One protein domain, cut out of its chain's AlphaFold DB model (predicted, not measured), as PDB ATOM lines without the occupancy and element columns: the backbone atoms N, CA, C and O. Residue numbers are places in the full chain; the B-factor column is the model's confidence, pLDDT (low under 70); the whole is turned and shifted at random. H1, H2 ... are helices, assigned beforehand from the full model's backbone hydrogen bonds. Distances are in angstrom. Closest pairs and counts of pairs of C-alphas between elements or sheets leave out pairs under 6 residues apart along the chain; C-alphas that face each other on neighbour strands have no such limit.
ATOM      1  N   LYS A  19      34.490 -26.040  53.192       91.62
ATOM      2  CA  LYS A  19      33.392 -26.293  52.267       91.62
ATOM      3  C   LYS A  19      32.912 -25.026  51.557       91.62
ATOM      4  O   LYS A  19      31.933 -25.112  50.806       91.62
ATOM      5  N   GLU A  20      33.516 -23.867  51.826       93.44
ATOM      6  CA  GLU A  20      33.264 -22.627  51.097       93.44
ATOM      7  C   GLU A  20      33.790 -22.744  49.662       93.44
ATOM      8  O   GLU A  20      34.815 -23.361  49.392       93.44
ATOM      9  N   GLN A  21      33.035 -22.199  48.711       93.06
ATOM     10  CA  GLN A  21      33.365 -22.224  47.282       93.06
ATOM     11  C   GLN A  21      33.914 -20.872  46.813       93.06
ATOM     12  O   GLN A  21      34.484 -20.789  45.732       93.06
ATOM     13  N   MET A  22      33.689 -19.814  47.598       93.62
ATOM     14  CA  MET A  22      34.054 -18.433  47.295       93.62
ATOM     15  C   MET A  22      34.460 -17.712  48.583       93.62
ATOM     16  O   MET A  22      33.756 -17.819  49.587       93.62
ATOM     17  N   ALA A  23      35.537 -16.923  48.536       91.75
ATOM     18  CA  ALA A  23      35.949 -16.078  49.660       91.75
ATOM     19  C   ALA A  23      34.964 -14.916  49.889       91.75
ATOM     20  O   ALA A  23      34.549 -14.644  51.019       91.75
ATOM     21  N   LEU A  24      34.554 -14.257  48.798       93.06
ATOM     22  CA  LEU A  24      33.515 -13.229  48.789       93.06
ATOM     23  C   LEU A  24      32.153 -13.848  48.474       93.06
ATOM     24  O   LEU A  24      32.041 -14.787  47.689       93.06
ATOM     25  N   THR A  25      31.097 -13.298  49.064       92.88
ATOM     26  CA  THR A  25      29.737 -13.766  48.792       92.88
ATOM     27  C   THR A  25      29.306 -13.412  47.373       92.88
ATOM     28  O   THR A  25      29.354 -12.246  46.984       92.88
ATOM     29  N   LEU A  26      28.772 -14.387  46.647       93.62
ATOM     30  CA  LEU A  26      28.020 -14.182  45.415       93.62
ATOM     31  C   LEU A  26      26.537 -14.286  45.738       93.62
ATOM     32  O   LEU A  26      26.090 -15.315  46.241       93.62
ATOM     33  N   ASN A  27      25.777 -13.215  45.494       92.44
ATOM     34  CA  ASN A  27      24.338 -13.190  45.783       92.44
ATOM     35  C   ASN A  27      24.018 -13.597  47.247       92.44
ATOM     36  O   ASN A  27      23.127 -14.403  47.517       92.44
ATOM     37  N   GLY A  28      24.831 -13.112  48.199       92.38
ATOM     38  CA  GLY A  28      24.722 -13.438  49.629       92.38
ATOM     39  C   GLY A  28      25.152 -14.861  50.016       92.38
ATOM     40  O   GLY A  28      24.947 -15.271  51.156       92.38
ATOM     41  N   ARG A  29      25.740 -15.634  49.095       92.56
ATOM     42  CA  ARG A  29      26.113 -17.042  49.298       92.56
ATOM     43  C   ARG A  29      27.607 -17.254  49.092       92.56
ATOM     44  O   ARG A  29      28.216 -16.640  48.224       92.56
ATOM     45  N   LYS A  30      28.186 -18.185  49.849       93.94
ATOM     46  CA  LYS A  30      29.551 -18.701  49.630       93.94
ATOM     47  C   LYS A  30      29.589 -20.173  49.216       93.94
ATOM     48  O   LYS A  30      30.653 -20.728  48.966       93.94
ATOM     49  N   ARG A  31      28.432 -20.838  49.200       93.69
ATOM     50  CA  ARG A  31      28.270 -22.278  48.954       93.69
ATOM     51  C   ARG A  31      27.060 -22.511  48.061       93.69
ATOM     52  O   ARG A  31      26.157 -21.676  48.022       93.69
ATOM     53  N   ASN A  32      27.029 -23.668  47.401       93.44
ATOM     54  CA  ASN A  32      25.998 -24.039  46.428       93.44
ATOM     55  C   ASN A  32      25.803 -22.969  45.344       93.44
ATOM     56  O   ASN A  32      24.670 -22.667  44.970       93.44
ATOM     57  N   ILE A  33      26.909 -22.392  44.874       95.31
ATOM     58  CA  ILE A  33      26.914 -21.388  43.815       95.31
ATOM     59  C   ILE A  33      26.467 -22.046  42.513       95.31
ATOM     60  O   ILE A  33      26.940 -23.126  42.152       95.31
ATOM     61  N   ARG A  34      25.532 -21.400  41.820       95.25
ATOM     62  CA  ARG A  34      24.980 -21.830  40.534       95.25
ATOM     63  C   ARG A  34      25.173 -20.737  39.488       95.25
ATOM     64  O   ARG A  34      25.407 -19.576  39.815       95.25
ATOM     65  N   LYS A  35      24.965 -21.082  38.218       95.00
ATOM     66  CA  LYS A  35      24.976 -20.139  37.086       95.00
ATOM     67  C   LYS A  35      24.153 -18.869  37.325       95.00
ATOM     68  O   LYS A  35      24.612 -17.770  37.030       95.00
ATOM     69  N   LYS A  36      22.964 -19.000  37.926       95.06
ATOM     70  CA  LYS A  36      22.103 -17.852  38.260       95.06
ATOM     71  C   LYS A  36      22.776 -16.831  39.182       95.06
ATOM     72  O   LYS A  36      22.501 -15.646  39.055       95.06
ATOM     73  N   ASP A  37      23.663 -17.263  40.078       95.62
ATOM     74  CA  ASP A  37      24.337 -16.358  41.011       95.62
ATOM     75  C   ASP A  37      25.357 -15.478  40.270       95.62
ATOM     76  O   ASP A  37      25.492 -14.295  40.578       95.62
ATOM     77  N   PHE A  38      25.996 -16.013  39.222       94.94
ATOM     78  CA  PHE A  38      26.847 -15.236  38.316       94.94
ATOM     79  C   PHE A  38      26.046 -14.282  37.423       94.94
ATOM     80  O   PHE A  38      26.518 -13.183  37.141       94.94
ATOM     81  N   LEU A  39      24.832 -14.658  37.007       96.06
ATOM     82  CA  LEU A  39      23.941 -13.752  36.271       96.06
ATOM     83  C   LEU A  39      23.496 -12.575  37.146       96.06
ATOM     84  O   LEU A  39      23.596 -11.430  36.717       96.06
ATOM     85  N   VAL A  40      23.101 -12.831  38.398       96.25
ATOM     86  CA  VAL A  40      22.773 -11.765  39.363       96.25
ATOM     87  C   VAL A  40      23.982 -10.853  39.602       96.25
ATOM     88  O   VAL A  40      23.842  -9.629  39.605       96.25
ATOM     89  N   LEU A  41      25.187 -11.424  39.739       95.50
ATOM     90  CA  LEU A  41      26.420 -10.642  39.848       95.50
ATOM     91  C   LEU A  41      26.620  -9.740  38.621       95.50
ATOM     92  O   LEU A  41      26.839  -8.539  38.769       95.50
ATOM     93  N   ALA A  42      26.512 -10.295  37.413       96.00
ATOM     94  CA  ALA A  42      26.668  -9.551  36.168       96.00
ATOM     95  C   ALA A  42      25.673  -8.385  36.070       96.00
ATOM     96  O   ALA A  42      26.073  -7.259  35.770       96.00
ATOM     97  N   GLN A  43      24.407  -8.626  36.418       95.69
ATOM     98  CA  GLN A  43      23.363  -7.602  36.439       95.69
ATOM     99  C   GLN A  43      23.683  -6.472  37.422       95.69
ATOM    100  O   GLN A  43      23.512  -5.301  37.077       95.69
ATOM    101  N   SER A  44      24.225  -6.789  38.605       95.38
ATOM    102  CA  SER A  44      24.632  -5.771  39.587       95.38
ATOM    103  C   SER A  44      25.721  -4.826  39.053       95.38
ATOM    104  O   SER A  44      25.727  -3.636  39.370       95.38
ATOM    105  N   TYR A  45      26.579  -5.327  38.159       94.69
ATOM    106  CA  TYR A  45      27.603  -4.554  37.452       94.69
ATOM    107  C   TYR A  45      27.153  -4.033  36.081       94.69
ATOM    108  O   TYR A  45      27.972  -3.501  35.332       94.69
ATOM    109  N   ARG A  46      25.862  -4.154  35.738       96.44
ATOM    110  CA  ARG A  46      25.285  -3.739  34.444       96.44
ATOM    111  C   ARG A  46      25.922  -4.434  33.232       96.44
ATOM    112  O   ARG A  46      25.932  -3.894  32.127       96.44
ATOM    113  N   ILE A  47      26.439  -5.644  33.428       96.50
ATOM    114  CA  ILE A  47      26.885  -6.534  32.358       96.50
ATOM    115  C   ILE A  47      25.656  -7.288  31.855       96.50
ATOM    116  O   ILE A  47      24.926  -7.883  32.644       96.50
ATOM    117  N   ASN A  48      25.413  -7.271  30.542       95.81
ATOM    118  CA  ASN A  48      24.266  -7.981  29.982       95.81
ATOM    119  C   ASN A  48      24.426  -9.509  30.088       95.81
ATOM    120  O   ASN A  48      25.535 -10.043  29.982       95.81
ATOM    121  N   ASP A  49      23.299 -10.209  30.221       95.94
ATOM    122  CA  ASP A  49      23.257 -11.661  30.412       95.94
ATOM    123  C   ASP A  49      23.985 -12.421  29.295       95.94
ATOM    124  O   ASP A  49      24.707 -13.380  29.561       95.94
ATOM    125  N   LYS A  50      23.885 -11.962  28.041       96.56
ATOM    126  CA  LYS A  50      24.562 -12.591  26.895       96.56
ATOM    127  C   LYS A  50      26.086 -12.578  27.051       96.56
ATOM    128  O   LYS A  50      26.747 -13.564  26.727       96.56
ATOM    129  N   ALA A  51      26.656 -11.480  27.544       96.94
ATOM    130  CA  ALA A  51      28.085 -11.362  27.807       96.94
ATOM    131  C   ALA A  51      28.509 -12.248  28.986       96.94
ATOM    132  O   ALA A  51      29.523 -12.939  28.887       96.94
ATOM    133  N   ALA A  52      27.717 -12.282  30.061       96.31
ATOM    134  CA  ALA A  52      27.976 -13.137  31.219       96.31
ATOM    135  C   ALA A  52      27.939 -14.632  30.858       96.31
ATOM    136  O   ALA A  52      28.861 -15.373  31.198       96.31
ATOM    137  N   ILE A  53      26.926 -15.062  30.099       96.50
ATOM    138  CA  ILE A  53      26.803 -16.432  29.578       96.50
ATOM    139  C   ILE A  53      28.008 -16.781  28.710       96.50
ATOM    140  O   ILE A  53      28.657 -17.792  28.956       96.50
ATOM    141  N   ARG A  54      28.384 -15.911  27.766       96.81
ATOM    142  CA  ARG A  54      29.549 -16.147  26.902       96.81
ATOM    143  C   ARG A  54      30.857 -16.282  27.692       96.81
ATOM    144  O   ARG A  54      31.726 -17.057  27.296       96.81
ATOM    145  N   LEU A  55      31.021 -15.529  28.782       95.25
ATOM    146  CA  LEU A  55      32.185 -15.654  29.665       95.25
ATOM    147  C   LEU A  55      32.206 -17.010  30.372       95.25
ATOM    148  O   LEU A  55      33.241 -17.672  30.352       95.25
ATOM    149  N   MET A  56      31.073 -17.439  30.935       95.56
ATOM    150  CA  MET A  56      30.947 -18.752  31.576       95.56
ATOM    151  C   MET A  56      31.194 -19.892  30.578       95.56
ATOM    152  O   MET A  56      32.004 -20.774  30.845       95.56
ATOM    153  N   GLU A  57      30.591 -19.829  29.390       96.31
ATOM    154  CA  GLU A  57      30.810 -20.809  28.318       96.31
ATOM    155  C   GLU A  57      32.273 -20.885  27.884       96.31
ATOM    156  O   GLU A  57      32.766 -21.966  27.583       96.31
ATOM    157  N   ARG A  58      32.987 -19.751  27.838       96.50
ATOM    158  CA  ARG A  58      34.413 -19.750  27.499       96.50
ATOM    159  C   ARG A  58      35.228 -20.526  28.531       96.50
ATOM    160  O   ARG A  58      36.117 -21.262  28.133       96.50
ATOM    161  N   VAL A  59      34.913 -20.378  29.819       94.88
ATOM    162  CA  VAL A  59      35.578 -21.131  30.894       94.88
ATOM    163  C   VAL A  59      35.272 -22.621  30.771       94.88
ATOM    164  O   VAL A  59      36.195 -23.427  30.787       94.88
ATOM    165  N   VAL A  60      34.005 -22.990  30.565       96.69
ATOM    166  CA  VAL A  60      33.614 -24.398  30.391       96.69
ATOM    167  C   VAL A  60      34.265 -25.021  29.153       96.69
ATOM    168  O   VAL A  60      34.720 -26.157  29.206       96.69
ATOM    169  N   LYS A  61      34.361 -24.294  28.037       96.94
ATOM    170  CA  LYS A  61      35.040 -24.781  26.821       96.94
ATOM    171  C   LYS A  61      36.537 -25.017  27.022       96.94
ATOM    172  O   LYS A  61      37.131 -25.761  26.255       96.94
ATOM    173  N   SER A  62      37.141 -24.399  28.034       96.56
ATOM    174  CA  SER A  62      38.532 -24.639  28.424       96.56
ATOM    175  C   SER A  62      38.695 -25.813  29.396       96.56
ATOM    176  O   SER A  62      39.812 -26.055  29.835       96.56
ATOM    177  N   LYS A  63      37.624 -26.552  29.724       97.06
ATOM    178  CA  LYS A  63      37.669 -27.690  30.655       97.06
ATOM    179  C   LYS A  63      38.748 -28.704  30.278       97.06
ATOM    180  O   LYS A  63      39.586 -29.007  31.116       97.06
ATOM    181  N   ASP A  64      38.746 -29.181  29.035       97.25
ATOM    182  CA  ASP A  64      39.677 -30.231  28.600       97.25
ATOM    183  C   ASP A  64      41.130 -29.737  28.681       97.25
ATOM    184  O   ASP A  64      41.983 -30.425  29.228       97.25
ATOM    185  N   LEU A  65      41.378 -28.475  28.308       97.81
ATOM    186  CA  LEU A  65      42.678 -27.827  28.499       97.81
ATOM    187  C   LEU A  65      43.107 -27.810  29.977       97.81
ATOM    188  O   LEU A  65      44.268 -28.066  30.280       97.81
ATOM    189  N   PHE A  66      42.201 -27.501  30.909       96.69
ATOM    190  CA  PHE A  66      42.529 -27.507  32.339       96.69
ATOM    191  C   PHE A  66      42.813 -28.916  32.869       96.69
ATOM    192  O   PHE A  66      43.671 -29.074  33.742       96.69
ATOM    193  N   ILE A  67      42.120 -29.930  32.348       97.69
ATOM    194  CA  ILE A  67      42.363 -31.336  32.685       97.69
ATOM    195  C   ILE A  67      43.749 -31.756  32.185       97.69
ATOM    196  O   ILE A  67      44.533 -32.264  32.984       97.69
ATOM    197  N   ASP A  68      44.084 -31.465  30.927       97.94
ATOM    198  CA  ASP A  68      45.394 -31.772  30.341       97.94
ATOM    199  C   ASP A  68      46.522 -31.098  31.135       97.94
ATOM    200  O   ASP A  68      47.451 -31.758  31.594       97.94
ATOM    201  N   MET A  69      46.382 -29.801  31.432       97.00
ATOM    202  CA  MET A  69      47.341 -29.072  32.272       97.00
ATOM    203  C   MET A  69      47.489 -29.671  33.676       97.00
ATOM    204  O   MET A  69      48.569 -29.617  34.261       97.00
ATOM    205  N   THR A  70      46.408 -30.216  34.242       96.56
ATOM    206  CA  THR A  70      46.454 -30.872  35.554       96.56
ATOM    207  C   THR A  70      47.204 -32.198  35.469       96.56
ATOM    208  O   THR A  70      48.016 -32.484  36.349       96.56
ATOM    209  N   ARG A  71      46.984 -32.983  34.408       97.06
ATOM    210  CA  ARG A  71      47.689 -34.251  34.163       97.06
ATOM    211  C   ARG A  71      49.180 -34.051  33.901       97.06
ATOM    212  O   ARG A  71      49.984 -34.814  34.429       97.06
ATOM    213  N   ASP A  72      49.536 -32.987  33.188       97.25
ATOM    214  CA  ASP A  72      50.925 -32.621  32.882       97.25
ATOM    215  C   ASP A  72      51.654 -31.942  34.058       97.25
ATOM    216  O   ASP A  72      52.845 -31.630  33.977       97.25
ATOM    217  N   SER A  73      50.954 -31.679  35.167       95.50
ATOM    218  CA  SER A  73      51.531 -31.020  36.338       95.50
ATOM    219  C   SER A  73      52.369 -31.965  37.205       95.50
ATOM    220  O   SER A  73      52.200 -33.181  37.201       95.50
ATOM    221  N   TYR A  74      53.218 -31.388  38.058       95.62
ATOM    222  CA  TYR A  74      54.005 -32.122  39.058       95.62
ATOM    223  C   TYR A  74      53.207 -32.549  40.304       95.62
ATOM    224  O   TYR A  74      53.801 -32.938  41.311       95.62
ATOM    225  N   LEU A  75      51.875 -32.428  40.287       94.00
ATOM    226  CA  LEU A  75      51.042 -32.857  41.407       94.00
ATOM    227  C   LEU A  75      51.059 -34.391  41.543       94.00
ATOM    228  O   LEU A  75      51.049 -35.092  40.530       94.00
ATOM    229  N   PRO A  76      51.025 -34.927  42.776       95.56
ATOM    230  CA  PRO A  76      50.761 -36.345  43.007       95.56
ATOM    231  C   PRO A  76      49.441 -36.794  42.360       95.56
ATOM    232  O   PRO A  76      48.501 -36.003  42.244       95.56
ATOM    233  N   SER A  77      49.353 -38.061  41.950       95.25
ATOM    234  CA  SER A  77      48.218 -38.576  41.166       95.25
ATOM    235  C   SER A  77      46.864 -38.410  41.864       95.25
ATOM    236  O   SER A  77      45.884 -38.037  41.230       95.25
ATOM    237  N   ASP A  78      46.818 -38.608  43.181       95.25
ATOM    238  CA  ASP A  78      45.627 -38.415  44.014       95.25
ATOM    239  C   ASP A  78      45.151 -36.952  44.038       95.25
ATOM    240  O   ASP A  78      43.946 -36.678  43.985       95.25
ATOM    241  N   TYR A  79      46.085 -35.997  44.051       95.31
ATOM    242  CA  TYR A  79      45.776 -34.569  43.944       95.31
ATOM    243  C   TYR A  79      45.331 -34.179  42.535       95.31
ATOM    244  O   TYR A  79      44.408 -33.374  42.401       95.31
ATOM    245  N   GLN A  80      45.943 -34.751  41.493       96.62
ATOM    246  CA  GLN A  80      45.504 -34.543  40.112       96.62
ATOM    247  C   GLN A  80      44.057 -35.015  39.925       96.62
ATOM    248  O   GLN A  80      43.228 -34.253  39.428       96.62
ATOM    249  N   ASP A  81      43.734 -36.231  40.377       97.50
ATOM    250  CA  ASP A  81      42.382 -36.791  40.287       97.50
ATOM    251  C   ASP A  81      41.369 -35.939  41.058       97.50
ATOM    252  O   ASP A  81      40.302 -35.606  40.543       97.50
ATOM    253  N   SER A  82      41.721 -35.513  42.274       96.81
ATOM    254  CA  SER A  82      40.859 -34.654  43.095       96.81
ATOM    255  C   SER A  82      40.592 -33.294  42.445       96.81
ATOM    256  O   SER A  82      39.466 -32.792  42.496       96.81
ATOM    257  N   LEU A  83      41.606 -32.690  41.818       96.81
ATOM    258  CA  LEU A  83      41.459 -31.418  41.114       96.81
ATOM    259  C   LEU A  83      40.641 -31.567  39.825       96.81
ATOM    260  O   LEU A  83      39.809 -30.709  39.541       96.81
ATOM    261  N   ILE A  84      40.826 -32.656  39.077       97.94
ATOM    262  CA  ILE A  84      40.047 -32.940  37.866       97.94
ATOM    263  C   ILE A  84      38.575 -33.139  38.212       97.94
ATOM    264  O   ILE A  84      37.735 -32.463  37.625       97.94
ATOM    265  N   ASN A  85      38.271 -33.949  39.230       97.44
ATOM    266  CA  ASN A  85      36.900 -34.124  39.713       97.44
ATOM    267  C   ASN A  85      36.277 -32.775  40.108       97.44
ATOM    268  O   ASN A  85      35.150 -32.465  39.728       97.44
ATOM    269  N   LEU A  86      37.036 -31.916  40.805       96.19
ATOM    270  CA  LEU A  86      36.573 -30.571  41.140       96.19
ATOM    271  C   LEU A  86      36.290 -29.731  39.884       96.19
ATOM    272  O   LEU A  86      35.285 -29.027  39.843       96.19
ATOM    273  N   ILE A  87      37.153 -29.763  38.868       96.50
ATOM    274  CA  ILE A  87      36.943 -29.031  37.609       96.50
ATOM    275  C   ILE A  87      35.671 -29.524  36.905       96.50
ATOM    276  O   ILE A  87      34.866 -28.699  36.460       96.50
ATOM    277  N   GLU A  88      35.470 -30.840  36.829       97.19
ATOM    278  CA  GLU A  88      34.303 -31.457  36.197       97.19
ATOM    279  C   GLU A  88      33.000 -31.065  36.899       97.19
ATOM    280  O   GLU A  88      32.119 -30.489  36.252       97.19
ATOM    281  N   ASP A  89      32.930 -31.241  38.222       95.38
ATOM    282  CA  ASP A  89      31.773 -30.870  39.048       95.38
ATOM    283  C   ASP A  89      31.386 -29.396  38.849       95.38
ATOM    284  O   ASP A  89      30.213 -29.025  38.734       95.38
ATOM    285  N   ARG A  90      32.385 -28.505  38.813       95.12
ATOM    286  CA  ARG A  90      32.167 -27.060  38.651       95.12
ATOM    287  C   ARG A  90      31.671 -26.719  37.253       95.12
ATOM    288  O   ARG A  90      30.790 -25.869  37.123       95.12
ATOM    289  N   CYS A  91      32.214 -27.365  36.225       96.19
ATOM    290  CA  CYS A  91      31.780 -27.160  34.848       96.19
ATOM    291  C   CYS A  91      30.350 -27.665  34.628       96.19
ATOM    292  O   CYS A  91      29.567 -26.982  33.968       96.19
ATOM    293  N   GLU A  92      29.979 -28.805  35.214       95.69
ATOM    294  CA  GLU A  92      28.615 -29.335  35.128       95.69
ATOM    295  C   GLU A  92      27.595 -28.350  35.715       95.69
ATOM    296  O   GLU A  92      26.600 -28.018  35.071       95.69
ATOM    297  N   VAL A  93      27.888 -27.782  36.888       94.50
ATOM    298  CA  VAL A  93      27.033 -26.774  37.539       94.50
ATOM    299  C   VAL A  93      26.825 -25.513  36.685       94.50
ATOM    300  O   VAL A  93      25.798 -24.842  36.823       94.50
ATOM    301  N   LEU A  94      27.782 -25.163  35.821       92.44
ATOM    302  CA  LEU A  94      27.690 -24.006  34.922       92.44
ATOM    303  C   LEU A  94      27.004 -24.321  33.582       92.44
ATOM    304  O   LEU A  94      26.511 -23.400  32.923       92.44
ATOM    305  N   ASN A  95      26.961 -25.595  33.187       87.38
ATOM    306  CA  ASN A  95      26.279 -26.055  31.974       87.38
ATOM    307  C   ASN A  95      24.765 -26.211  32.135       87.38
ATOM    308  O   ASN A  95      24.055 -26.199  31.129       87.38
ATOM    309  N   GLN A  96      24.284 -26.325  33.373       74.31
ATOM    310  CA  GLN A  96      22.858 -26.286  33.716       74.31
ATOM    311  C   GLN A  96      22.215 -24.931  33.361       74.31
ATOM    312  O   GLN A  96      20.990 -24.905  33.135       74.31
TER     313      GLN A  96
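What this domain is: This is residues 19 to 96 of the 96 residues of the protein "HipA-like C-terminal domain-containing protein" of Butyrivibrio sp. ob235 (UniProt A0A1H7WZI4). The longest helix, H4, runs along one side of an elongated body; H3 and H2, one after the other, form a second row that runs back beside it, with H3 side by side with H4. H1 folds back on H2 at the far end of this row and makes a corner with the last residues of H4, while residues 19 to 34, with no named element, loop off to one side. The printed part has 78 residues with four named helices, in the order H1, H2, H3, H4, and no named strand: its class is all helix. It is only just loose, close to compact, with a radius of gyration of the C-alphas of 14.2 A and spans of 41 by 26 by 19 A.

Where its parts are: H4, residues 77 to 95, is 26.9 A long, from C-alpha 77 at (48.218, -38.576, 41.166) to C-alpha 95 at (26.279, -26.055, 31.974). H3 is residues 63 to 71, 12.5 A. H2 is residues 49 to 61, 18.0 A. H1, residues 35 to 44, 14.6 A, begins with C-alpha 35 at (24.976, -20.139, 37.086).

How they stand to each other: H4 is the hub, touching three helices. H3 and H4 are a hairpin at a shallow tilt of 8 degrees, opposite ways; their closest C-alphas, of Ile 67 and Ile 84, are 5.9 A apart. H2 touches H4 with residues 56 to 60 alone, closest at the C-alphas of Val 60 and Cys 91, 5.6 A. H1 and H2 are a hairpin at a steep tilt of 43 degrees, closest at the C-alphas of Ala 42 and Ala 52, 6.3 A. H1 and H4 only just touch, only at their ends, with 3 pairs of C-alphas within 8 A, the closest those of Lys 35 and Leu 94, 5.2 A. H2 and H3 meet only through their link; H1 and H3 are apart. In H1, H2, H3 and H4 every O i to N i+4 pair is within hydrogen-bond range.

The domain as a whole: The C-alphas farthest apart, of Arg 46 and Pro 76, are 42.3 A apart. The printed part has no cut, and the three links between helices are tight. Mean pLDDT of the printed part is 95.1, and no printed residue is under 70.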